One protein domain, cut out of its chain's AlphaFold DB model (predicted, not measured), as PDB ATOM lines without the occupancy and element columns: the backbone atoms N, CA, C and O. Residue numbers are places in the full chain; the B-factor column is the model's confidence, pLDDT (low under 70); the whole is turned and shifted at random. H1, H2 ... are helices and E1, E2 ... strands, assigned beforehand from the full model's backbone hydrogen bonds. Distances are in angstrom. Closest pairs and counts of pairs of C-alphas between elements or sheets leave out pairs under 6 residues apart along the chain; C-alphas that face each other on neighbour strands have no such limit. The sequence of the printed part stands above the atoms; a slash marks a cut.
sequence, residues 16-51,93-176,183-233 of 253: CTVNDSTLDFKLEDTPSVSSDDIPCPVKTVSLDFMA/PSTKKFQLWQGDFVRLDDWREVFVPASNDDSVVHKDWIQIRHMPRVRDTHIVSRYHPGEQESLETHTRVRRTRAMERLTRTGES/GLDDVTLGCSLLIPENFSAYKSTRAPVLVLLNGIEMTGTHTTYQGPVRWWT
ATOM      1  N   CYS A  16     397.257 296.678 275.899       73.75
ATOM      2  CA  CYS A  16     398.523 297.134 276.447       73.75
ATOM      3  C   CYS A  16     398.555 296.850 277.936       73.75
ATOM      4  O   CYS A  16     397.535 296.942 278.623       73.75
ATOM      5  N   THR A  17     399.742 296.566 278.447       77.75
ATOM      6  CA  THR A  17     400.007 296.480 279.879       77.75
ATOM      7  C   THR A  17     401.266 297.269 280.176       77.75
ATOM      8  O   THR A  17     402.251 297.180 279.444       77.75
ATOM      9  N   VAL A  18     401.213 298.080 281.222       75.38
ATOM     10  CA  VAL A  18     402.351 298.843 281.726       75.38
ATOM     11  C   VAL A  18     402.434 298.582 283.219       75.38
ATOM     12  O   VAL A  18     401.419 298.661 283.904       75.38
ATOM     13  N   ASN A  19     403.627 298.254 283.713       77.38
ATOM     14  CA  ASN A  19     403.825 297.899 285.121       77.38
ATOM     15  C   ASN A  19     403.882 299.122 286.043       77.38
ATOM     16  O   ASN A  19     403.588 299.007 287.228       77.38
ATOM     17  N   ASP A  20     404.263 300.274 285.492       73.44
ATOM     18  CA  ASP A  20     404.434 301.519 286.228       73.44
ATOM     19  C   ASP A  20     403.667 302.658 285.545       73.44
ATOM     20  O   ASP A  20     403.921 303.040 284.397       73.44
ATOM     21  N   SER A  21     402.667 303.175 286.243       75.81
ATOM     22  CA  SER A  21     401.842 304.278 285.779       75.81
ATOM     23  C   SER A  21     401.382 305.126 286.952       75.81
ATOM     24  O   SER A  21     401.311 304.656 288.087       75.81
ATOM     25  N   THR A  22     401.060 306.382 286.669       76.06
ATOM     26  CA  THR A  22     400.452 307.305 287.627       76.06
ATOM     27  C   THR A  22     399.187 307.883 287.015       76.06
ATOM     28  O   THR A  22     399.237 308.436 285.917       76.06
ATOM     29  N   LEU A  23     398.052 307.723 287.690       80.94
ATOM     30  CA  LEU A  23     396.758 308.226 287.234       80.94
ATOM     31  C   LEU A  23     396.131 309.071 288.340       80.94
ATOM     32  O   LEU A  23     395.984 308.584 289.458       80.94
ATOM     33  N   ASP A  24     395.727 310.298 288.018       77.50
ATOM     34  CA  ASP A  24     395.017 311.164 288.958       77.50
ATOM     35  C   ASP A  24     393.532 311.188 288.634       77.50
ATOM     36  O   ASP A  24     393.107 311.513 287.518       77.50
ATOM     37  N   PHE A  25     392.747 310.870 289.653       83.25
ATOM     38  CA  PHE A  25     391.304 310.794 289.579       83.25
ATOM     39  C   PHE A  25     390.668 311.871 290.428       83.25
ATOM     40  O   PHE A  25     391.143 312.205 291.518       83.25
ATOM     41  N   LYS A  26     389.520 312.331 289.954       84.19
ATOM     42  CA  LYS A  26     388.605 313.167 290.704       84.19
ATOM     43  C   LYS A  26     387.239 312.496 290.752       84.19
ATOM     44  O   LYS A  26     386.683 312.131 289.725       84.19
ATOM     45  N   LEU A  27     386.691 312.324 291.945       83.44
ATOM     46  CA  LEU A  27     385.323 311.872 292.137       83.44
ATOM     47  C   LEU A  27     384.362 312.968 291.663       83.44
ATOM     48  O   LEU A  27     384.489 314.131 292.049       83.44
ATOM     49  N   GLU A  28     383.409 312.597 290.818       81.50
ATOM     50  CA  GLU A  28     382.349 313.494 290.365       81.50
ATOM     51  C   GLU A  28     381.116 313.324 291.268       81.50
ATOM     52  O   GLU A  28     380.779 312.206 291.664       81.50
ATOM     53  N   ASP A  29     380.449 314.431 291.611       56.88
ATOM     54  CA  ASP A  29     379.290 314.405 292.508       56.88
ATOM     55  C   ASP A  29     378.097 313.655 291.883       56.88
ATOM     56  O   ASP A  29     377.542 314.041 290.850       56.88
ATOM     57  N   THR A  30     377.648 312.638 292.624       56.47
ATOM     58  CA  THR A  30     376.427 311.809 292.519       56.47
ATOM     59  C   THR A  30     376.341 310.677 291.475       56.47
ATOM     60  O   THR A  30     376.882 310.767 290.376       56.47
ATOM     61  N   PRO A  31     375.675 309.562 291.864       49.34
ATOM     62  CA  PRO A  31     375.848 308.241 291.276       49.34
ATOM     63  C   PRO A  31     375.203 308.176 289.899       49.34
ATOM     64  O   PRO A  31     374.085 308.658 289.699       49.34
ATOM     65  N   SER A  32     375.884 307.530 288.954       43.00
ATOM     66  CA  SER A  32     375.303 307.216 287.656       43.00
ATOM     67  C   SER A  32     374.134 306.248 287.866       43.00
ATOM     68  O   SER A  32     374.362 305.050 287.952       43.00
ATOM     69  N   VAL A  33     372.917 306.785 287.995       43.78
ATOM     70  CA  VAL A  33     371.615 306.098 287.973       43.78
ATOM     71  C   VAL A  33     371.550 304.841 288.855       43.78
ATOM     72  O   VAL A  33     372.017 303.772 288.473       43.78
ATOM     73  N   SER A  34     370.869 304.928 290.001       40.25
ATOM     74  CA  SER A  34     370.386 303.724 290.686       40.25
ATOM     75  C   SER A  34     369.436 302.979 289.744       40.25
ATOM     76  O   SER A  34     368.307 303.411 289.516       40.25
ATOM     77  N   SER A  35     369.919 301.904 289.137       46.16
ATOM     78  CA  SER A  35     369.095 300.898 288.480       46.16
ATOM     79  C   SER A  35     368.901 299.769 289.480       46.16
ATOM     80  O   SER A  35     369.852 299.413 290.178       46.16
ATOM     81  N   ASP A  36     367.694 299.204 289.534       46.25
ATOM     82  CA  ASP A  36     367.345 298.077 290.412       46.25
ATOM     83  C   ASP A  36     368.277 296.852 290.236       46.25
ATOM     84  O   ASP A  36     368.315 295.974 291.095       46.25
ATOM     85  N   ASP A  37     369.085 296.821 289.167       46.31
ATOM     86  CA  ASP A  37     370.051 295.763 288.855       46.31
ATOM     87  C   ASP A  37     371.511 296.063 289.279       46.31
ATOM     88  O   ASP A  37     372.378 295.196 289.134       46.31
ATOM     89  N   ILE A  38     371.826 297.257 289.814       47.81
ATOM     90  CA  ILE A  38     373.200 297.655 290.193       47.81
ATOM     91  C   ILE A  38     373.283 297.984 291.702       47.81
ATOM     92  O   ILE A  38     373.211 299.146 292.098       47.81
ATOM     93  N   PRO A  39     373.473 296.976 292.573       44.81
ATOM     94  CA  PRO A  39     373.443 297.125 294.036       44.81
ATOM     95  C   PRO A  39     374.715 297.729 294.669       44.81
ATOM     96  O   PRO A  39     374.847 297.755 295.890       44.81
ATOM     97  N   CYS A  40     375.657 298.238 293.871       44.59
ATOM     98  CA  CYS A  40     376.846 298.942 294.360       44.59
ATOM     99  C   CYS A  40     376.880 300.335 293.722       44.59
ATOM    100  O   CYS A  40     376.626 300.431 292.518       44.59
ATOM    101  N   PRO A  41     377.159 301.423 294.467       52.47
ATOM    102  CA  PRO A  41     377.208 302.744 293.865       52.47
ATOM    103  C   PRO A  41     378.387 302.794 292.897       52.47
ATOM    104  O   PRO A  41     379.539 302.958 293.297       52.47
ATOM    105  N   VAL A  42     378.086 302.653 291.607       65.88
ATOM    106  CA  VAL A  42     379.022 302.973 290.538       65.88
ATOM    107  C   VAL A  42     379.419 304.429 290.738       65.88
ATOM    108  O   VAL A  42     378.593 305.339 290.623       65.88
ATOM    109  N   LYS A  43     380.681 304.640 291.117       76.94
ATOM    110  CA  LYS A  43     381.236 305.979 291.288       76.94
ATOM    111  C   LYS A  43     381.612 306.500 289.915       76.94
ATOM    112  O   LYS A  43     382.323 305.821 289.175       76.94
ATOM    113  N   THR A  44     381.175 307.705 289.587       80.31
ATOM    114  CA  THR A  44     381.710 308.403 288.424       80.31
ATOM    115  C   THR A  44     382.988 309.116 288.839       80.31
ATOM    116  O   THR A  44     382.998 309.894 289.790       80.31
ATOM    117  N   VAL A  45     384.070 308.855 288.117       81.25
ATOM    118  CA  VAL A  45     385.349 309.542 288.288       81.25
ATOM    119  C   VAL A  45     385.742 310.223 286.994       81.25
ATOM    120  O   VAL A  45     385.500 309.693 285.910       81.25
ATOM    121  N   SER A  46     386.367 311.387 287.095       81.69
ATOM    122  CA  SER A  46     387.095 311.989 285.997       81.69
ATOM    123  C   SER A  46     388.588 311.668 286.076       81.69
ATOM    124  O   SER A  46     389.174 311.648 287.157       81.69
ATOM    125  N   LEU A  47     389.192 311.355 284.927       76.69
ATOM    126  CA  LEU A  47     390.636 311.169 284.789       76.69
ATOM    127  C   LEU A  47     391.260 312.513 284.400       76.69
ATOM    128  O   LEU A  47     391.128 312.959 283.256       76.69
ATOM    129  N   ASP A  48     391.911 313.160 285.362       69.06
ATOM    130  CA  ASP A  48     392.531 314.473 285.172       69.06
ATOM    131  C   ASP A  48     393.941 314.350 284.580       69.06
ATOM    132  O   ASP A  48     394.366 315.209 283.803       69.06
ATOM    133  N   PHE A  49     394.651 313.271 284.919       67.12
ATOM    134  CA  PHE A  49     396.017 313.023 284.475       67.12
ATOM    135  C   PHE A  49     396.316 311.527 284.349       67.12
ATOM    136  O   PHE A  49     395.796 310.704 285.102       67.12
ATOM    137  N   MET A  50     397.185 311.185 283.398       70.00
ATOM    138  CA  MET A  50     397.684 309.833 283.183       70.00
ATOM    139  C   MET A  50     399.115 309.899 282.649       70.00
ATOM    140  O   MET A  50     399.354 310.443 281.574       70.00
ATOM    141  N   ALA A  51     400.053 309.308 283.381       66.06
ATOM    142  CA  ALA A  51     401.422 309.061 282.954       66.06
ATOM    143  C   ALA A  51     401.681 307.558 282.882       66.06
ATOM    144  O   ALA A  51     401.384 306.814 283.815       66.06
ATOM    145  N   PRO A  93     382.880 312.575 272.309       35.81
ATOM    146  CA  PRO A  93     382.999 313.294 273.560       35.81
ATOM    147  C   PRO A  93     384.344 312.895 274.163       35.81
ATOM    148  O   PRO A  93     384.630 311.702 274.308       35.81
ATOM    149  N   SER A  94     385.162 313.896 274.487       46.16
ATOM    150  CA  SER A  94     386.315 313.769 275.373       46.16
ATOM    151  C   SER A  94     385.796 313.233 276.706       46.16
ATOM    152  O   SER A  94     385.468 314.003 277.611       46.16
ATOM    153  N   THR A  95     385.557 311.930 276.799       51.62
ATOM    154  CA  THR A  95     384.916 311.324 277.960       51.62
ATOM    155  C   THR A  95     385.985 311.246 279.027       51.62
ATOM    156  O   THR A  95     386.656 310.244 279.208       51.62
ATOM    157  N   LYS A  96     386.168 312.376 279.714       62.59
ATOM    158  CA  LYS A  96     386.961 312.466 280.933       62.59
ATOM    159  C   LYS A  96     386.348 311.614 282.036       62.59
ATOM    160  O   LYS A  96     387.056 311.331 282.981       62.59
ATOM    161  N   LYS A  97     385.067 311.234 281.916       76.31
ATOM    162  CA  LYS A  97     384.277 310.538 282.933       76.31
ATOM    163  C   LYS A  97     384.199 309.033 282.690       76.31
ATOM    164  O   LYS A  97     383.847 308.578 281.598       76.31
ATOM    165  N   PHE A  98     384.472 308.287 283.747       81.25
ATOM    166  CA  PHE A  98     384.448 306.839 283.812       81.25
ATOM    167  C   PHE A  98     383.580 306.393 284.983       81.25
ATOM    168  O   PHE A  98     383.608 306.986 286.057       81.25
ATOM    169  N   GLN A  99     382.858 305.303 284.785       83.44
ATOM    170  CA  GLN A  99     382.330 304.467 285.845       83.44
ATOM    171  C   GLN A  99     383.483 303.666 286.454       83.44
ATOM    172  O   GLN A  99     384.128 302.879 285.760       83.44
ATOM    173  N   LEU A 100     383.732 303.867 287.744       86.19
ATOM    174  CA  LEU A 100     384.687 303.105 288.538       86.19
ATOM    175  C   LEU A 100     383.974 301.918 289.183       86.19
ATOM    176  O   LEU A 100     383.064 302.088 289.996       86.19
ATOM    177  N   TRP A 101     384.395 300.719 288.805       87.38
ATOM    178  CA  TRP A 101     383.911 299.455 289.339       87.38
ATOM    179  C   TRP A 101     385.036 298.818 290.154       87.38
ATOM    180  O   TRP A 101     386.175 298.759 289.701       87.38
ATOM    181  N   GLN A 102     384.734 298.332 291.352       87.44
ATOM    182  CA  GLN A 102     385.673 297.546 292.157       87.44
ATOM    183  C   GLN A 102     385.333 296.065 292.018       87.44
ATOM    184  O   GLN A 102     384.168 295.732 291.813       87.44
ATOM    185  N   GLY A 103     386.327 295.180 292.081       89.88
ATOM    186  CA  GLY A 103     386.102 293.763 291.813       89.88
ATOM    187  C   GLY A 103     387.374 292.949 291.673       89.88
ATOM    188  O   GLY A 103     388.449 293.369 292.089       89.88
ATOM    189  N   ASP A 104     387.239 291.781 291.065       90.69
ATOM    190  CA  ASP A 104     388.336 290.861 290.804       90.69
ATOM    191  C   ASP A 104     388.413 290.563 289.305       90.69
ATOM    192  O   ASP A 104     387.406 290.543 288.595       90.69
ATOM    193  N   PHE A 105     389.622 290.328 288.817       91.12
ATOM    194  CA  PHE A 105     389.870 289.959 287.432       91.12
ATOM    195  C   PHE A 105     390.170 288.463 287.355       91.12
ATOM    196  O   PHE A 105     391.044 287.971 288.064       91.12
ATOM    197  N   VAL A 106     389.439 287.730 286.518       91.69
ATOM    198  CA  VAL A 106     389.523 286.270 286.421       91.69
ATOM    199  C   VAL A 106     389.772 285.845 284.980       91.69
ATOM    200  O   VAL A 106     388.995 286.163 284.080       91.69
ATOM    201  N   ARG A 107     390.824 285.062 284.760       91.19
ATOM    202  CA  ARG A 107     391.057 284.325 283.522       91.19
ATOM    203  C   ARG A 107     390.265 283.020 283.568       91.19
ATOM    204  O   ARG A 107     390.461 282.182 284.449       91.19
ATOM    205  N   LEU A 108     389.324 282.870 282.640       88.06
ATOM    206  CA  LEU A 108     388.508 281.658 282.531       88.06
ATOM    207  C   LEU A 108     389.176 280.633 281.612       88.06
ATOM    208  O   LEU A 108     389.157 279.443 281.908       88.06
ATOM    209  N   ASP A 109     389.790 281.105 280.528       86.31
ATOM    210  CA  ASP A 109     390.519 280.291 279.558       86.31
ATOM    211  C   ASP A 109     391.572 281.144 278.813       86.31
ATOM    212  O   ASP A 109     391.809 282.309 279.139       86.31
ATOM    213  N   ASP A 110     392.239 280.567 277.811       82.25
ATOM    214  CA  ASP A 110     393.303 281.235 277.042       82.25
ATOM    215  C   ASP A 110     392.837 282.406 276.175       82.25
ATOM    216  O   ASP A 110     393.652 283.201 275.706       82.25
ATOM    217  N   TRP A 111     391.539 282.512 275.918       85.06
ATOM    218  CA  TRP A 111     390.966 283.526 275.043       85.06
ATOM    219  C   TRP A 111     389.949 284.410 275.764       85.06
ATOM    220  O   TRP A 111     389.390 285.316 275.139       85.06
ATOM    221  N   ARG A 112     389.713 284.190 277.060       88.94
ATOM    222  CA  ARG A 112     388.644 284.835 277.810       88.94
ATOM    223  C   ARG A 112     389.053 285.192 279.229       88.94
ATOM    224  O   ARG A 112     389.353 284.346 280.071       88.94
ATOM    225  N   GLU A 113     388.885 286.471 279.513       92.00
ATOM    226  CA  GLU A 113     389.008 287.051 280.841       92.00
ATOM    227  C   GLU A 113     387.694 287.752 281.205       92.00
ATOM    228  O   GLU A 113     386.947 288.211 280.331       92.00
ATOM    229  N   VAL A 114     387.385 287.816 282.496       92.19
ATOM    230  CA  VAL A 114     386.208 288.504 283.026       92.19
ATOM    231  C   VAL A 114     386.586 289.356 284.229       92.19
ATOM    232  O   VAL A 114     387.372 288.948 285.077       92.19
ATOM    233  N   PHE A 115     386.002 290.543 284.316       91.38
ATOM    234  CA  PHE A 115     385.990 291.343 285.527       91.38
ATOM    235  C   PHE A 115     384.684 291.075 286.271       91.38
ATOM    236  O   PHE A 115     383.598 291.333 285.740       91.38
ATOM    237  N   VAL A 116     384.816 290.560 287.489       90.12
ATOM    238  CA  VAL A 116     383.725 290.219 288.400       90.12
ATOM    239  C   VAL A 116     383.594 291.356 289.409       90.12
ATOM    240  O   VAL A 116     384.495 291.526 290.235       90.12
ATOM    241  N   PRO A 117     382.521 292.162 289.366       87.44
ATOM    242  CA  PRO A 117     382.346 293.248 290.319       87.44
ATOM    243  C   PRO A 117     382.246 292.720 291.752       87.44
ATOM    244  O   PRO A 117     381.606 291.698 292.013       87.44
ATOM    245  N   ALA A 118     382.867 293.435 292.685       81.44
ATOM    246  CA  ALA A 118     382.755 293.163 294.105       81.44
ATOM    247  C   ALA A 118     381.319 293.432 294.554       81.44
ATOM    248  O   ALA A 118     380.764 294.498 294.286       81.44
ATOM    249  N   SER A 119     380.739 292.476 295.267       67.56
ATOM    250  CA  SER A 119     379.482 292.670 295.967       67.56
ATOM    251  C   SER A 119     379.756 293.182 297.380       67.56
ATOM    252  O   SER A 119     380.610 292.642 298.083       67.56
ATOM    253  N   ASN A 120     379.047 294.234 297.798       54.00
ATOM    254  CA  ASN A 120     379.166 294.771 299.161       54.00
ATOM    255  C   ASN A 120     378.696 293.762 300.220       54.00
ATOM    256  O   ASN A 120     379.181 293.792 301.345       54.00
ATOM    257  N   ASP A 121     377.808 292.845 299.829       53.03
ATOM    258  CA  ASP A 121     377.414 291.685 300.616       53.03
ATOM    259  C   ASP A 121     377.725 290.399 299.848       53.03
ATOM    260  O   ASP A 121     377.459 290.282 298.648       53.03
ATOM    261  N   ASP A 122     378.230 289.388 300.553       50.66
ATOM    262  CA  ASP A 122     378.488 288.035 300.033       50.66
ATOM    263  C   ASP A 122     377.227 287.329 299.476       50.66
ATOM    264  O   ASP A 122     377.325 286.229 298.921       50.66
ATOM    265  N   SER A 123     376.051 287.944 299.644       46.38
ATOM    266  CA  SER A 123     374.740 287.483 299.185       46.38
ATOM    267  C   SER A 123     374.291 288.091 297.850       46.38
ATOM    268  O   SER A 123     373.388 287.543 297.218       46.38
ATOM    269  N   VAL A 124     374.897 289.194 297.396       52.69
ATOM    270  CA  VAL A 124     374.417 289.936 296.222       52.69
ATOM    271  C   VAL A 124     375.333 289.707 295.026       52.69
ATOM    272  O   VAL A 124     376.287 290.435 294.797       52.69
ATOM    273  N   VAL A 125     375.037 288.693 294.223       58.84
ATOM    274  CA  VAL A 125     375.800 288.413 293.000       58.84
ATOM    275  C   VAL A 125     375.470 289.457 291.930       58.84
ATOM    276  O   VAL A 125     374.340 289.523 291.443       58.84
ATOM    277  N   HIS A 126     376.462 290.258 291.532       65.38
ATOM    278  CA  HIS A 126     376.325 291.153 290.383       65.38
ATOM    279  C   HIS A 126     376.102 290.330 289.111       65.38
ATOM    280  O   HIS A 126     376.940 289.510 288.736       65.38
ATOM    281  N   LYS A 127     374.967 290.567 288.445       71.31
ATOM    282  CA  LYS A 127     374.597 289.890 287.192       71.31
ATOM    283  C   LYS A 127     375.322 290.451 285.970       71.31
ATOM    284  O   LYS A 127     375.394 289.775 284.955       71.31
ATOM    285  N   ASP A 128     375.847 291.668 286.076       80.25
ATOM    286  CA  ASP A 128     376.552 292.362 285.004       80.25
ATOM    287  C   ASP A 128     378.063 292.283 285.228       80.25
ATOM    288  O   ASP A 128     378.607 292.919 286.129       80.25
ATOM    289  N   TRP A 129     378.758 291.508 284.402       88.38
ATOM    290  CA  TRP A 129     380.219 291.435 284.362       88.38
ATOM    291  C   TRP A 129     380.750 292.114 283.105       88.38
ATOM    292  O   TRP A 129     380.017 292.359 282.143       88.38
ATOM    293  N   ILE A 130     382.054 292.375 283.075       86.94
ATOM    294  CA  ILE A 130     382.739 292.771 281.843       86.94
ATOM    295  C   ILE A 130     383.586 291.607 281.364       86.94
ATOM    296  O   ILE A 130     384.441 291.114 282.085       86.94
ATOM    297  N   GLN A 131     383.350 291.169 280.135       88.88
ATOM    298  CA  GLN A 131     384.118 290.116 279.490       88.88
ATOM    299  C   GLN A 131     385.071 290.718 278.466       88.88
ATOM    300  O   GLN A 131     384.692 291.591 277.682       88.88
ATOM    301  N   ILE A 132     386.284 290.181 278.439       87.12
ATOM    302  CA  ILE A 132     387.337 290.499 277.487       87.12
ATOM    303  C   ILE A 132     387.661 289.210 276.736       87.12
ATOM    304  O   ILE A 132     388.107 288.228 277.321       87.12
ATOM    305  N   ARG A 133     387.382 289.196 275.432       85.56
ATOM    306  CA  ARG A 133     387.659 288.063 274.545       85.56
ATOM    307  C   ARG A 133     388.793 288.400 273.596       85.56
ATOM    308  O   ARG A 133     388.658 289.317 272.788       85.56
ATOM    309  N   HIS A 134     389.872 287.638 273.666       82.31
ATOM    310  CA  HIS A 134     390.944 287.668 272.686       82.31
ATOM    311  C   HIS A 134     390.492 286.955 271.406       82.31
ATOM    312  O   HIS A 134     389.908 285.872 271.464       82.31
ATOM    313  N   MET A 135     390.739 287.562 270.244       77.81
ATOM    314  CA  MET A 135     390.402 286.988 268.941       77.81
ATOM    315  C   MET A 135     391.634 286.323 268.322       77.81
ATOM    316  O   MET A 135     392.438 287.009 267.697       77.81
ATOM    317  N   PRO A 136     391.782 284.984 268.374       66.75
ATOM    318  CA  PRO A 136     393.032 284.323 267.978       66.75
ATOM    319  C   PRO A 136     393.387 284.526 266.499       66.75
ATOM    320  O   PRO A 136     394.545 284.444 266.103       66.75
ATOM    321  N   ARG A 137     392.369 284.769 265.663       68.50
ATOM    322  CA  ARG A 137     392.508 284.927 264.209       68.50
ATOM    323  C   ARG A 137     392.886 286.344 263.780       68.50
ATOM    324  O   ARG A 137     393.210 286.539 262.614       68.50
ATOM    325  N   VAL A 138     392.838 287.320 264.687       66.31
ATOM    326  CA  VAL A 138     393.196 288.714 264.407       66.31
ATOM    327  C   VAL A 138     394.113 289.178 265.530       66.31
ATOM    328  O   VAL A 138     393.654 289.411 266.645       66.31
ATOM    329  N   ARG A 139     395.419 289.263 265.244       61.94
ATOM    330  CA  ARG A 139     396.426 289.626 266.252       61.94
ATOM    331  C   ARG A 139     396.033 290.912 266.975       61.94
ATOM    332  O   ARG A 139     395.490 291.831 266.361       61.94
ATOM    333  N   ASP A 140     396.268 290.908 268.281       61.34
ATOM    334  CA  ASP A 140     396.063 292.027 269.206       61.34
ATOM    335  C   ASP A 140     394.611 292.520 269.328       61.34
ATOM    336  O   ASP A 140     394.311 293.463 270.063       61.34
ATOM    337  N   THR A 141     393.662 291.823 268.697       69.62
ATOM    338  CA  THR A 141     392.254 292.206 268.717       69.62
ATOM    339  C   THR A 141     391.533 291.616 269.916       69.62
ATOM    340  O   THR A 141     391.493 290.402 270.120       69.62
ATOM    341  N   HIS A 142     390.889 292.503 270.670       75.31
ATOM    342  CA  HIS A 142     390.095 292.154 271.835       75.31
ATOM    343  C   HIS A 142     388.675 292.699 271.690       75.31
ATOM    344  O   HIS A 142     388.464 293.828 271.238       75.31
ATOM    345  N   ILE A 143     387.695 291.893 272.090       77.62
ATOM    346  CA  ILE A 143     386.308 292.323 272.247       77.62
ATOM    347  C   ILE A 143     386.041 292.513 273.729       77.62
ATOM    348  O   ILE A 143     386.135 291.559 274.497       77.62
ATOM    349  N   VAL A 144     385.667 293.733 274.103       79.31
ATOM    350  CA  VAL A 144     385.205 294.059 275.452       79.31
ATOM    351  C   VAL A 144     383.695 294.238 275.407       79.31
ATOM    352  O   VAL A 144     383.184 294.994 274.580       79.31
ATOM    353  N   SER A 145     382.964 293.531 276.263       79.69
ATOM    354  CA  SER A 145     381.500 293.565 276.274       79.69
ATOM    355  C   SER A 145     380.938 293.324 277.668       79.69
ATOM    356  O   SER A 145     381.525 292.571 278.442       79.69
ATOM    357  N   ARG A 146     379.760 293.894 277.957       82.38
ATOM    358  CA  ARG A 146     378.960 293.447 279.104       82.38
ATOM    359  C   ARG A 146     378.560 291.990 278.916       82.38
ATOM    360  O   ARG A 146     378.261 291.565 277.798       82.38
ATOM    361  N   TYR A 147     378.582 291.245 280.004       83.19
ATOM    362  CA  TYR A 147     378.394 289.810 280.023       83.19
ATOM    363  C   TYR A 147     377.541 289.420 281.221       83.19
ATOM    364  O   TYR A 147     377.820 289.849 282.333       83.19
ATOM    365  N   HIS A 148     376.525 288.598 280.978       87.44
ATOM    366  CA  HIS A 148     375.680 288.046 282.027       87.44
ATOM    367  C   HIS A 148     376.054 286.571 282.195       87.44
ATOM    368  O   HIS A 148     375.702 285.775 281.316       87.44
ATOM    369  N   PRO A 149     376.808 286.197 283.244       86.06
ATOM    370  CA  PRO A 149     377.168 284.805 283.474       86.06
ATOM    371  C   PRO A 149     375.919 283.970 283.752       86.06
ATOM    372  O   PRO A 149     374.972 284.425 284.396       86.06
ATOM    373  N   GLY A 150     375.937 282.717 283.300       88.00
ATOM    374  CA  GLY A 150     374.973 281.728 283.775       88.00
ATOM    375  C   GLY A 150     375.179 281.442 285.266       88.00
ATOM    376  O   GLY A 150     376.271 281.648 285.796       88.00
ATOM    377  N   GLU A 151     374.152 280.931 285.946       87.25
ATOM    378  CA  GLU A 151     374.208 280.654 287.391       87.25
ATOM    379  C   GLU A 151     375.384 279.749 287.777       87.25
ATOM    380  O   GLU A 151     376.103 280.038 288.734       87.25
ATOM    381  N   GLN A 152     375.623 278.692 286.996       88.00
ATOM    382  CA  GLN A 152     376.720 277.758 287.238       88.00
ATOM    383  C   GLN A 152     378.094 278.431 287.104       88.00
ATOM    384  O   GLN A 152     378.923 278.318 288.002       88.00
ATOM    385  N   GLU A 153     378.333 279.167 286.017       88.50
ATOM    386  CA  GLU A 153     379.606 279.865 285.799       88.50
ATOM    387  C   GLU A 153     379.839 280.947 286.858       88.50
ATOM    388  O   GLU A 153     380.959 281.125 287.342       88.50
ATOM    389  N   SER A 154     378.771 281.645 287.252       87.81
ATOM    390  CA  SER A 154     378.807 282.610 288.344       87.81
ATOM    391  C   SER A 154     379.258 281.947 289.648       87.81
ATOM    392  O   SER A 154     380.229 282.387 290.270       87.81
ATOM    393  N   LEU A 155     378.629 280.826 290.017       86.56
ATOM    394  CA  LEU A 155     378.972 280.056 291.212       86.56
ATOM    395  C   LEU A 155     380.422 279.550 291.187       86.56
ATOM    396  O   LEU A 155     381.143 279.689 292.179       86.56
ATOM    397  N   GLU A 156     380.865 278.985 290.064       88.25
ATOM    398  CA  GLU A 156     382.228 278.473 289.890       88.25
ATOM    399  C   GLU A 156     383.268 279.594 290.021       88.25
ATOM    400  O   GLU A 156     384.238 279.468 290.776       88.25
ATOM    401  N   THR A 157     383.031 280.728 289.362       88.94
ATOM    402  CA  THR A 157     383.934 281.884 289.390       88.94
ATOM    403  C   THR A 157     384.003 282.504 290.784       88.94
ATOM    404  O   THR A 157     385.095 282.745 291.299       88.94
ATOM    405  N   HIS A 158     382.863 282.699 291.457       86.81
ATOM    406  CA  HIS A 158     382.843 283.200 292.834       86.81
ATOM    407  C   HIS A 158     383.543 282.244 293.803       86.81
ATOM    408  O   HIS A 158     384.278 282.688 294.689       86.81
ATOM    409  N   THR A 159     383.378 280.932 293.618       87.06
ATOM    410  CA  THR A 159     384.104 279.919 294.399       87.06
ATOM    411  C   THR A 159     385.613 280.038 294.182       87.06
ATOM    412  O   THR A 159     386.382 279.993 295.146       87.06
ATOM    413  N   ARG A 160     386.049 280.261 292.935       88.00
ATOM    414  CA  ARG A 160     387.460 280.472 292.583       88.00
ATOM    415  C   ARG A 160     388.039 281.720 293.252       88.00
ATOM    416  O   ARG A 160     389.098 281.642 293.877       88.00
ATOM    417  N   VAL A 161     387.320 282.840 293.194       88.62
ATOM    418  CA  VAL A 161     387.695 284.098 293.860       88.62
ATOM    419  C   VAL A 161     387.791 283.908 295.376       88.62
ATOM    420  O   VAL A 161     388.807 284.255 295.977       88.62
ATOM    421  N   ARG A 162     386.779 283.294 296.009       87.25
ATOM    422  CA  ARG A 162     386.771 283.032 297.460       87.25
ATOM    423  C   ARG A 162     387.940 282.158 297.898       87.25
ATOM    424  O   ARG A 162     388.601 282.482 298.884       87.25
ATOM    425  N   ARG A 163     388.228 281.082 297.158       86.19
ATOM    426  CA  ARG A 163     389.383 280.213 297.429       86.19
ATOM    427  C   ARG A 163     390.695 280.997 297.339       86.19
ATOM    428  O   ARG A 163     391.521 280.874 298.237       86.19
ATOM    429  N   THR A 164     390.854 281.825 296.307       87.56
ATOM    430  CA  THR A 164     392.052 282.660 296.118       87.56
ATOM    431  C   THR A 164     392.227 283.635 297.287       87.56
ATOM    432  O   THR A 164     393.299 283.684 297.884       87.56
ATOM    433  N   ARG A 165     391.157 284.326 297.713       86.25
ATOM    434  CA  ARG A 165     391.188 285.227 298.883       86.25
ATOM    435  C   ARG A 165     391.556 284.495 300.176       86.25
ATOM    436  O   ARG A 165     392.323 285.017 300.980       86.25
ATOM    437  N   ALA A 166     391.011 283.297 300.396       84.44
ATOM    438  CA  ALA A 166     391.336 282.490 301.572       84.44
ATOM    439  C   ALA A 166     392.822 282.096 301.591       84.44
ATOM    440  O   ALA A 166     393.474 282.201 302.627       84.44
ATOM    441  N   MET A 167     393.378 281.709 300.442       82.50
ATOM    442  CA  MET A 167     394.800 281.386 300.315       82.50
ATOM    443  C   MET A 167     395.712 282.599 300.497       82.50
ATOM    444  O   MET A 167     396.749 282.487 301.151       82.50
ATOM    445  N   GLU A 168     395.340 283.761 299.956       80.75
ATOM    446  CA  GLU A 168     396.116 284.989 300.139       80.75
ATOM    447  C   GLU A 168     396.196 285.369 301.627       80.75
ATOM    448  O   GLU A 168     397.263 285.729 302.122       80.75
ATOM    449  N   ARG A 169     395.092 285.200 302.372       81.19
ATOM    450  CA  ARG A 169     395.071 285.391 303.830       81.19
ATOM    451  C   ARG A 169     396.016 284.429 304.550       81.19
ATOM    452  O   ARG A 169     396.820 284.904 305.341       81.19
ATOM    453  N   LEU A 170     395.962 283.131 304.233       79.56
ATOM    454  CA  LEU A 170     396.848 282.112 304.821       79.56
ATOM    455  C   LEU A 170     398.332 282.407 304.550       79.56
ATOM    456  O   LEU A 170     399.176 282.290 305.434       79.56
ATOM    457  N   THR A 171     398.645 282.854 303.331       76.94
ATOM    458  CA  THR A 171     400.016 283.210 302.940       76.94
ATOM    459  C   THR A 171     400.516 284.423 303.728       76.94
ATOM    460  O   THR A 171     401.659 284.438 304.180       76.94
ATOM    461  N   ARG A 172     399.658 285.430 303.947       67.44
ATOM    462  CA  ARG A 172     399.991 286.625 304.741       67.44
ATOM    463  C   ARG A 172     400.127 286.335 306.239       67.44
ATOM    464  O   ARG A 172     400.893 287.025 306.904       67.44
ATOM    465  N   THR A 173     399.410 285.346 306.774       69.06
ATOM    466  CA  THR A 173     399.498 284.951 308.192       69.06
ATOM    467  C   THR A 173     400.633 283.967 308.487       69.06
ATOM    468  O   THR A 173     400.864 283.650 309.651       69.06
ATOM    469  N   GLY A 174     401.380 283.514 307.472       57.06
ATOM    470  CA  GLY A 174     402.496 282.578 307.645       57.06
ATOM    471  C   GLY A 174     402.060 281.150 307.991       57.06
ATOM    472  O   GLY A 174     402.891 280.332 308.384       57.06
ATOM    473  N   GLU A 175     400.772 280.834 307.842       57.69
ATOM    474  CA  GLU A 175     400.256 279.483 308.028       57.69
ATOM    475  C   GLU A 175     400.555 278.667 306.766       57.69
ATOM    476  O   GLU A 175     400.168 279.031 305.654       57.69
ATOM    477  N   SER A 176     401.285 277.561 306.925       49.22
ATOM    478  CA  SER A 176     401.672 276.661 305.838       49.22
ATOM    479  C   SER A 176     400.435 276.053 305.165       49.22
ATOM    480  O   SER A 176     399.896 275.044 305.618       49.22
ATOM    481  N   GLY A 183     396.226 277.149 290.453       48.59
ATOM    482  CA  GLY A 183     396.174 278.173 289.402       48.59
ATOM    483  C   GLY A 183     395.761 279.543 289.947       48.59
ATOM    484  O   GLY A 183     394.686 280.043 289.626       48.59
ATOM    485  N   LEU A 184     396.598 280.098 290.824       54.06
ATOM    486  CA  LEU A 184     396.556 281.451 291.366       54.06
ATOM    487  C   LEU A 184     396.825 282.478 290.263       54.06
ATOM    488  O   LEU A 184     396.345 283.600 290.358       54.06
ATOM    489  N   ASP A 185     397.504 282.064 289.189       61.84
ATOM    490  CA  ASP A 185     397.776 282.890 288.007       61.84
ATOM    491  C   ASP A 185     396.498 283.324 287.270       61.84
ATOM    492  O   ASP A 185     396.529 284.248 286.457       61.84
ATOM    493  N   ASP A 186     395.359 282.691 287.568       84.56
ATOM    494  CA  ASP A 186     394.095 282.958 286.889       84.56
ATOM    495  C   ASP A 186     393.210 283.983 287.609       84.56
ATOM    496  O   ASP A 186     392.166 284.349 287.073       84.56
ATOM    497  N   VAL A 187     393.565 284.448 288.814       88.19
ATOM    498  CA  VAL A 187     392.749 285.417 289.565       88.19
ATOM    499  C   VAL A 187     393.613 286.550 290.110       88.19
ATOM    500  O   VAL A 187     394.448 286.347 290.984       88.19
ATOM    501  N   THR A 188     393.353 287.773 289.654       89.44
ATOM    502  CA  THR A 188     393.886 289.000 290.256       89.44
ATOM    503  C   THR A 188     392.822 289.616 291.162       89.44
ATOM    504  O   THR A 188     391.753 290.018 290.699       89.44
ATOM    505  N   LEU A 189     393.097 289.656 292.465       89.50
ATOM    506  CA  LEU A 189     392.155 290.133 293.478       89.50
ATOM    507  C   LEU A 189     392.231 291.650 293.673       89.50
ATOM    508  O   LEU A 189     393.292 292.245 293.503       89.50
ATOM    509  N   GLY A 190     391.119 292.266 294.081       86.75
ATOM    510  CA  GLY A 190     391.106 293.664 294.538       86.75
ATOM    511  C   GLY A 190     391.420 294.688 293.443       86.75
ATOM    512  O   GLY A 190     392.011 295.729 293.707       86.75
ATOM    513  N   CYS A 191     391.028 294.396 292.209       91.06
ATOM    514  CA  CYS A 191     391.208 295.267 291.059       91.06
ATOM    515  C   CYS A 191     390.189 296.419 291.033       91.06
ATOM    516  O   CYS A 191     389.150 296.428 291.700       91.06
ATOM    517  N   SER A 192     390.460 297.402 290.178       90.81
ATOM    518  CA  SER A 192     389.490 298.432 289.805       90.81
ATOM    519  C   SER A 192     389.394 298.552 288.293       90.81
ATOM    520  O   SER A 192     390.400 298.505 287.594       90.81
ATOM    521  N   LEU A 193     388.178 298.696 287.787       89.44
ATOM    522  CA  LEU A 193     387.867 298.792 286.372       89.44
ATOM    523  C   LEU A 193     387.249 300.159 286.081       89.44
ATOM    524  O   LEU A 193     386.300 300.577 286.739       89.44
ATOM    525  N   LEU A 194     387.781 300.840 285.074       86.50
ATOM    526  CA  LEU A 194     387.282 302.108 284.568       86.50
ATOM    527  C   LEU A 194     386.585 301.869 283.236       86.50
ATOM    528  O   LEU A 194     387.213 301.494 282.240       86.50
ATOM    529  N   ILE A 195     385.280 302.110 283.227       80.81
ATOM    530  CA  ILE A 195     384.423 301.948 282.059       80.81
ATOM    531  C   ILE A 195     383.934 303.333 281.622       80.81
ATOM    532  O   ILE A 195     383.354 304.043 282.435       80.81
ATOM    533  N   PRO A 196     384.108 303.756 280.362       77.12
ATOM    534  CA  PRO A 196     383.550 305.024 279.885       77.12
ATOM    535  C   PRO A 196     382.028 305.105 280.118       77.12
ATOM    536  O   PRO A 196     381.319 304.158 279.785       77.12
ATOM    537  N   GLU A 197     381.497 306.220 280.640       68.56
ATOM    538  CA  GLU A 197     380.089 306.301 281.101       68.56
ATOM    539  C   GLU A 197     379.031 305.868 280.070       68.56
ATOM    540  O   GLU A 197     378.056 305.221 280.441       68.56
ATOM    541  N   ASN A 198     379.216 306.139 278.770       62.09
ATOM    542  CA  ASN A 198     378.247 305.706 277.749       62.09
ATOM    543  C   ASN A 198     378.627 304.391 277.047       62.09
ATOM    544  O   ASN A 198     378.311 304.200 275.873       62.09
ATOM    545  N   PHE A 199     379.282 303.467 277.756       59.72
ATOM    546  CA  PHE A 199     379.736 302.166 277.243       59.72
ATOM    547  C   PHE A 199     378.695 301.420 276.388       59.72
ATOM    548  O   PHE A 199     379.034 300.839 275.361       59.72
ATOM    549  N   SER A 200     377.410 301.479 276.760       51.47
ATOM    550  CA  SER A 200     376.293 300.852 276.035       51.47
ATOM    551  C   SER A 200     375.826 301.622 274.787       51.47
ATOM    552  O   SER A 200     375.380 301.005 273.818       51.47
ATOM    553  N   ALA A 201     375.954 302.953 274.767       42.03
ATOM    554  CA  ALA A 201     375.645 303.794 273.604       42.03
ATOM    555  C   ALA A 201     376.730 303.699 272.513       42.03
ATOM    556  O   ALA A 201     376.526 304.068 271.355       42.03
ATOM    557  N   TYR A 202     377.889 303.159 272.873       51.09
ATOM    558  CA  TYR A 202     379.095 303.144 272.068       51.09
ATOM    559  C   TYR A 202     379.311 301.820 271.328       51.09
ATOM    560  O   TYR A 202     380.383 301.229 271.365       51.09
ATOM    561  N   LYS A 203     378.330 301.400 270.520       44.91
ATOM    562  CA  LYS A 203     378.508 300.289 269.556       44.91
ATOM    563  C   LYS A 203     379.616 300.549 268.511       44.91
ATOM    564  O   LYS A 203     379.924 299.673 267.703       44.91
ATOM    565  N   SER A 204     380.190 301.758 268.473       45.81
ATOM    566  CA  SER A 204     381.142 302.184 267.442       45.81
ATOM    567  C   SER A 204     382.323 303.049 267.892       45.81
ATOM    568  O   SER A 204     383.123 303.430 267.036       45.81
ATOM    569  N   THR A 205     382.489 303.351 269.185       46.78
ATOM    570  CA  THR A 205     383.612 304.196 269.630       46.78
ATOM    571  C   THR A 205     384.760 303.372 270.210       46.78
ATOM    572  O   THR A 205     384.574 302.291 270.761       46.78
ATOM    573  N   ARG A 206     385.974 303.906 270.048       55.84
ATOM    574  CA  ARG A 206     387.257 303.333 270.481       55.84
ATOM    575  C   ARG A 206     387.601 303.703 271.933       55.84
ATOM    576  O   ARG A 206     388.773 303.841 272.253       55.84
ATOM    577  N   ALA A 207     386.622 303.975 272.794       66.12
ATOM    578  CA  ALA A 207     386.931 304.433 274.149       66.12
ATOM    579  C   ALA A 207     387.547 303.273 274.961       66.12
ATOM    580  O   ALA A 207     386.941 302.198 275.007       66.12
ATOM    581  N   PRO A 208     388.745 303.439 275.551       74.75
ATOM    582  CA  PRO A 208     389.425 302.350 276.235       74.75
ATOM    583  C   PRO A 208     388.715 301.979 277.536       74.75
ATOM    584  O   PRO A 208     388.198 302.837 278.249       74.75
ATOM    585  N   VAL A 209     388.752 300.692 277.865       80.19
ATOM    586  CA  VAL A 209     388.462 300.185 279.207       80.19
ATOM    587  C   VAL A 209     389.793 299.942 279.901       80.19
ATOM    588  O   VAL A 209     390.685 299.341 279.298       80.19
ATOM    589  N   LEU A 210     389.940 300.419 281.137       87.31
ATOM    590  CA  LEU A 210     391.184 300.305 281.898       87.31
ATOM    591  C   LEU A 210     390.960 299.445 283.141       87.31
ATOM    592  O   LEU A 210     390.022 299.682 283.893       87.31
ATOM    593  N   VAL A 211     391.844 298.482 283.373       90.06
ATOM    594  CA  VAL A 211     391.960 297.728 284.622       90.06
ATOM    595  C   VAL A 211     393.201 298.206 285.362       90.06
ATOM    596  O   VAL A 211     394.304 298.234 284.815       90.06
ATOM    597  N   LEU A 212     393.002 298.546 286.625       90.88
ATOM    598  CA  LEU A 212     394.018 298.931 287.587       90.88
ATOM    599  C   LEU A 212     394.212 297.742 288.528       90.88
ATOM    600  O   LEU A 212     393.325 297.438 289.334       90.88
ATOM    601  N   LEU A 213     395.331 297.029 288.392       87.06
ATOM    602  CA  LEU A 213     395.457 295.684 288.977       87.06
ATOM    603  C   LEU A 213     395.623 295.697 290.502       87.06
ATOM    604  O   LEU A 213     395.293 294.718 291.155       87.06
ATOM    605  N   ASN A 214     396.064 296.821 291.069       87.56
ATOM    606  CA  ASN A 214     396.184 296.999 292.522       87.56
ATOM    607  C   ASN A 214     394.924 297.614 293.155       87.56
ATOM    608  O   ASN A 214     394.900 297.861 294.359       87.56
ATOM    609  N   GLY A 215     393.913 297.922 292.338       86.06
ATOM    610  CA  GLY A 215     392.724 298.638 292.776       86.06
ATOM    611  C   GLY A 215     392.970 300.105 293.124       86.06
ATOM    612  O   GLY A 215     394.097 300.595 293.180       86.06
ATOM    613  N   ILE A 216     391.871 300.825 293.331       85.38
ATOM    614  CA  ILE A 216     391.859 302.171 293.894       85.38
ATOM    615  C   ILE A 216     390.932 302.178 295.096       85.38
ATOM    616  O   ILE A 216     389.753 301.827 294.989       85.38
ATOM    617  N   GLU A 217     391.443 302.691 296.208       80.81
ATOM    618  CA  GLU A 217     390.637 303.072 297.356       80.81
ATOM    619  C   GLU A 217     390.420 304.591 297.352       80.81
ATOM    620  O   GLU A 217     391.321 305.383 297.618       80.81
ATOM    621  N   MET A 218     389.203 305.006 296.999       74.50
ATOM    622  CA  MET A 218     388.790 306.411 297.014       74.50
ATOM    623  C   MET A 218     388.446 306.830 298.446       74.50
ATOM    624  O   MET A 218     387.308 306.638 298.881       74.50
ATOM    625  N   THR A 219     389.412 307.404 299.166       77.44
ATOM    626  CA  THR A 219     389.229 307.938 300.534       77.44
ATOM    627  C   THR A 219     388.807 309.413 300.564       77.44
ATOM    628  O   THR A 219     388.458 309.933 301.622       77.44
ATOM    629  N   GLY A 220     388.787 310.090 299.411       81.50
ATOM    630  CA  GLY A 220     388.403 311.496 299.274       81.50
ATOM    631  C   GLY A 220     387.876 311.840 297.879       81.50
ATOM    632  O   GLY A 220     387.513 310.960 297.101       81.50
ATOM    633  N   THR A 221     387.829 313.136 297.557       83.50
ATOM    634  CA  THR A 221     387.388 313.637 296.240       83.50
ATOM    635  C   THR A 221     388.453 313.508 295.161       83.50
ATOM    636  O   THR A 221     388.127 313.529 293.982       83.50
ATOM    637  N   HIS A 222     389.714 313.376 295.552       85.06
ATOM    638  CA  HIS A 222     390.836 313.172 294.651       85.06
ATOM    639  C   HIS A 222     391.657 311.986 295.133       85.06
ATOM    640  O   HIS A 222     391.809 311.770 296.337       85.06
ATOM    641  N   THR A 223     392.193 311.204 294.204       87.00
ATOM    642  CA  THR A 223     393.113 310.112 294.531       87.00
ATOM    643  C   THR A 223     394.072 309.899 293.379       87.00
ATOM    644  O   THR A 223     393.676 309.948 292.216       87.00
ATOM    645  N   THR A 224     395.318 309.615 293.726       86.69
ATOM    646  CA  THR A 224     396.345 309.208 292.776       86.69
ATOM    647  C   THR A 224     396.528 307.705 292.875       86.69
ATOM    648  O   THR A 224     396.778 307.161 293.950       86.69
ATOM    649  N   TYR A 225     396.404 307.031 291.745       86.69
ATOM    650  CA  TYR A 225     396.797 305.644 291.593       86.69
ATOM    651  C   TYR A 225     398.244 305.572 291.123       86.69
ATOM    652  O   TYR A 225     398.625 306.282 290.190       86.69
ATOM    653  N   GLN A 226     399.013 304.668 291.722       84.62
ATOM    654  CA  GLN A 226     400.336 304.288 291.243       84.62
ATOM    655  C   GLN A 226     400.429 302.772 291.132       84.62
ATOM    656  O   GLN A 226     400.142 302.053 292.092       84.62
ATOM    657  N   GLY A 227     400.831 302.287 289.961       84.06
ATOM    658  CA  GLY A 227     401.030 300.861 289.744       84.06
ATOM    659  C   GLY A 227     400.674 300.382 288.337       84.06
ATOM    660  O   GLY A 227     400.616 301.182 287.397       84.06
ATOM    661  N   PRO A 228     400.463 299.067 288.184       85.12
ATOM    662  CA  PRO A 228     400.287 298.439 286.890       85.12
ATOM    663  C   PRO A 228     398.875 298.614 286.311       85.12
ATOM    664  O   PRO A 228     397.859 298.302 286.938       85.12
ATOM    665  N   VAL A 229     398.819 299.038 285.050       80.81
ATOM    666  CA  VAL A 229     397.572 299.263 284.312       80.81
ATOM    667  C   VAL A 229     397.545 298.426 283.055       80.81
ATOM    668  O   VAL A 229     398.500 298.400 282.272       80.81
ATOM    669  N   ARG A 230     396.399 297.788 282.830       85.44
ATOM    670  CA  ARG A 230     396.063 297.128 281.575       85.44
ATOM    671  C   ARG A 230     394.895 297.850 280.933       85.44
ATOM    672  O   ARG A 230     393.952 298.228 281.618       85.44
ATOM    673  N   TRP A 231     394.937 298.055 279.625       83.19
ATOM    674  CA  TRP A 231     393.804 298.644 278.918       83.19
ATOM    675  C   TRP A 231     393.532 297.955 277.594       83.19
ATOM    676  O   TRP A 231     394.420 297.356 276.982       83.19
ATOM    677  N   TRP A 232     392.281 298.074 277.159       78.31
ATOM    678  CA  TRP A 232     391.795 297.529 275.902       78.31
ATOM    679  C   TRP A 232     390.974 298.572 275.178       78.31
ATOM    680  O   TRP A 232     390.045 299.159 275.735       78.31
ATOM    681  N   THR A 233     391.296 298.768 273.909       71.19
ATOM    682  CA  THR A 233     390.524 299.624 273.014       71.19
ATOM    683  C   THR A 233     389.587 298.736 272.186       71.19
ATOM    684  O   THR A 233     390.077 297.964 271.361       71.19
TER     685      THR A 233
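This is residues 16 to 51, 93 to 176 and 183 to 233 of the 253 residues of an uncharacterized protein of Kwoniella bestiolae CBS 10118 (UniProt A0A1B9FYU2). One strongly twisted, branched antiparallel sheet folds back on itself: the meander E4 E5 E6 E7 makes one side, E8, E9 and E11 the other, joined along E4 and E8, and E7 comes back near E11 in a loose, not fully closed ring. H1 crosses the outside at one end, its residues 169 to 173 sticking out, while E3, E2 and E10 form a wing at the other end. The printed part has 171 residues, in the order E1 to E7, H1, E8 to E11, class mixed. It is compact, with a radius of gyration of the C-alphas of 16.2 A and spans of 50 by 42 by 37 A.

E4, residues 97 to 109, bends by 73 degrees at residue 102. E3, residues 43 to 51, and E5, residues 112 to 117, lie on one side of it, with N 45 and O 98 at 2.8 A and N 106 and O 114 at 2.8 A. E8, residues 187 to 196, lies on the other side, with N 101 and O 193 at 2.8 A. In the meander, each strand the antiparallel neighbour of the one before, E6, residues 129 to 134, follows E5 with N 115 and O 130 at 2.8 A, and E7, residues 142 to 147, follows with N 131 and O 145 at 2.9 A. E9, residues 209 to 212, is beside E8, with N 194 and O 210 at 2.8 A. E11, residues 229 to 232, is beside E9, with N 211 and O 230 at 2.8 A, and E1, residues 16 to 18, is beside E11, with N 18 and O 229 at 2.9 A. The closest C-alphas of E7 and E11, those of His 142 and Trp 232, are 7.0 A apart. E2, residues 20 to 27, has E3 on one side, N 24 and O 49 at 2.9 A, and E10, residues 222 to 226, on the other, N 23 and O 225 at 2.9 A. H1, residues 151 to 173, is on the sheet at a height of 9.3 A, over E4, E5 and E8, and runs across the strands, at 90 degrees to E4 on the local plane. The closest C-alphas of H1 and E8 are those of Val 161 and Val 187, 6.8 A. In H1 every O i to N i+4 pair is within hydrogen-bond range.

E1 begins at C-alpha 16, (398.523, 297.134, 276.447), and E11 ends at C-alpha 232, (391.795, 297.529, 275.902). H1 spans 33.0 A, E4 31.1 A, E8 23.7 A.

The C-alphas of Pro 93 and Ser 176 are the two farthest apart, 52.3 A. Residues 52 to 92 and 177 to 182 are not printed, with gaps of 21.1 A and 17.4 A. E2 to E3, E5 to E6 and E8 to E9 are long links. Mean pLDDT of the printed part is 74.8; 54 residues are under 70, among them 29 to 42 and 197 to 207.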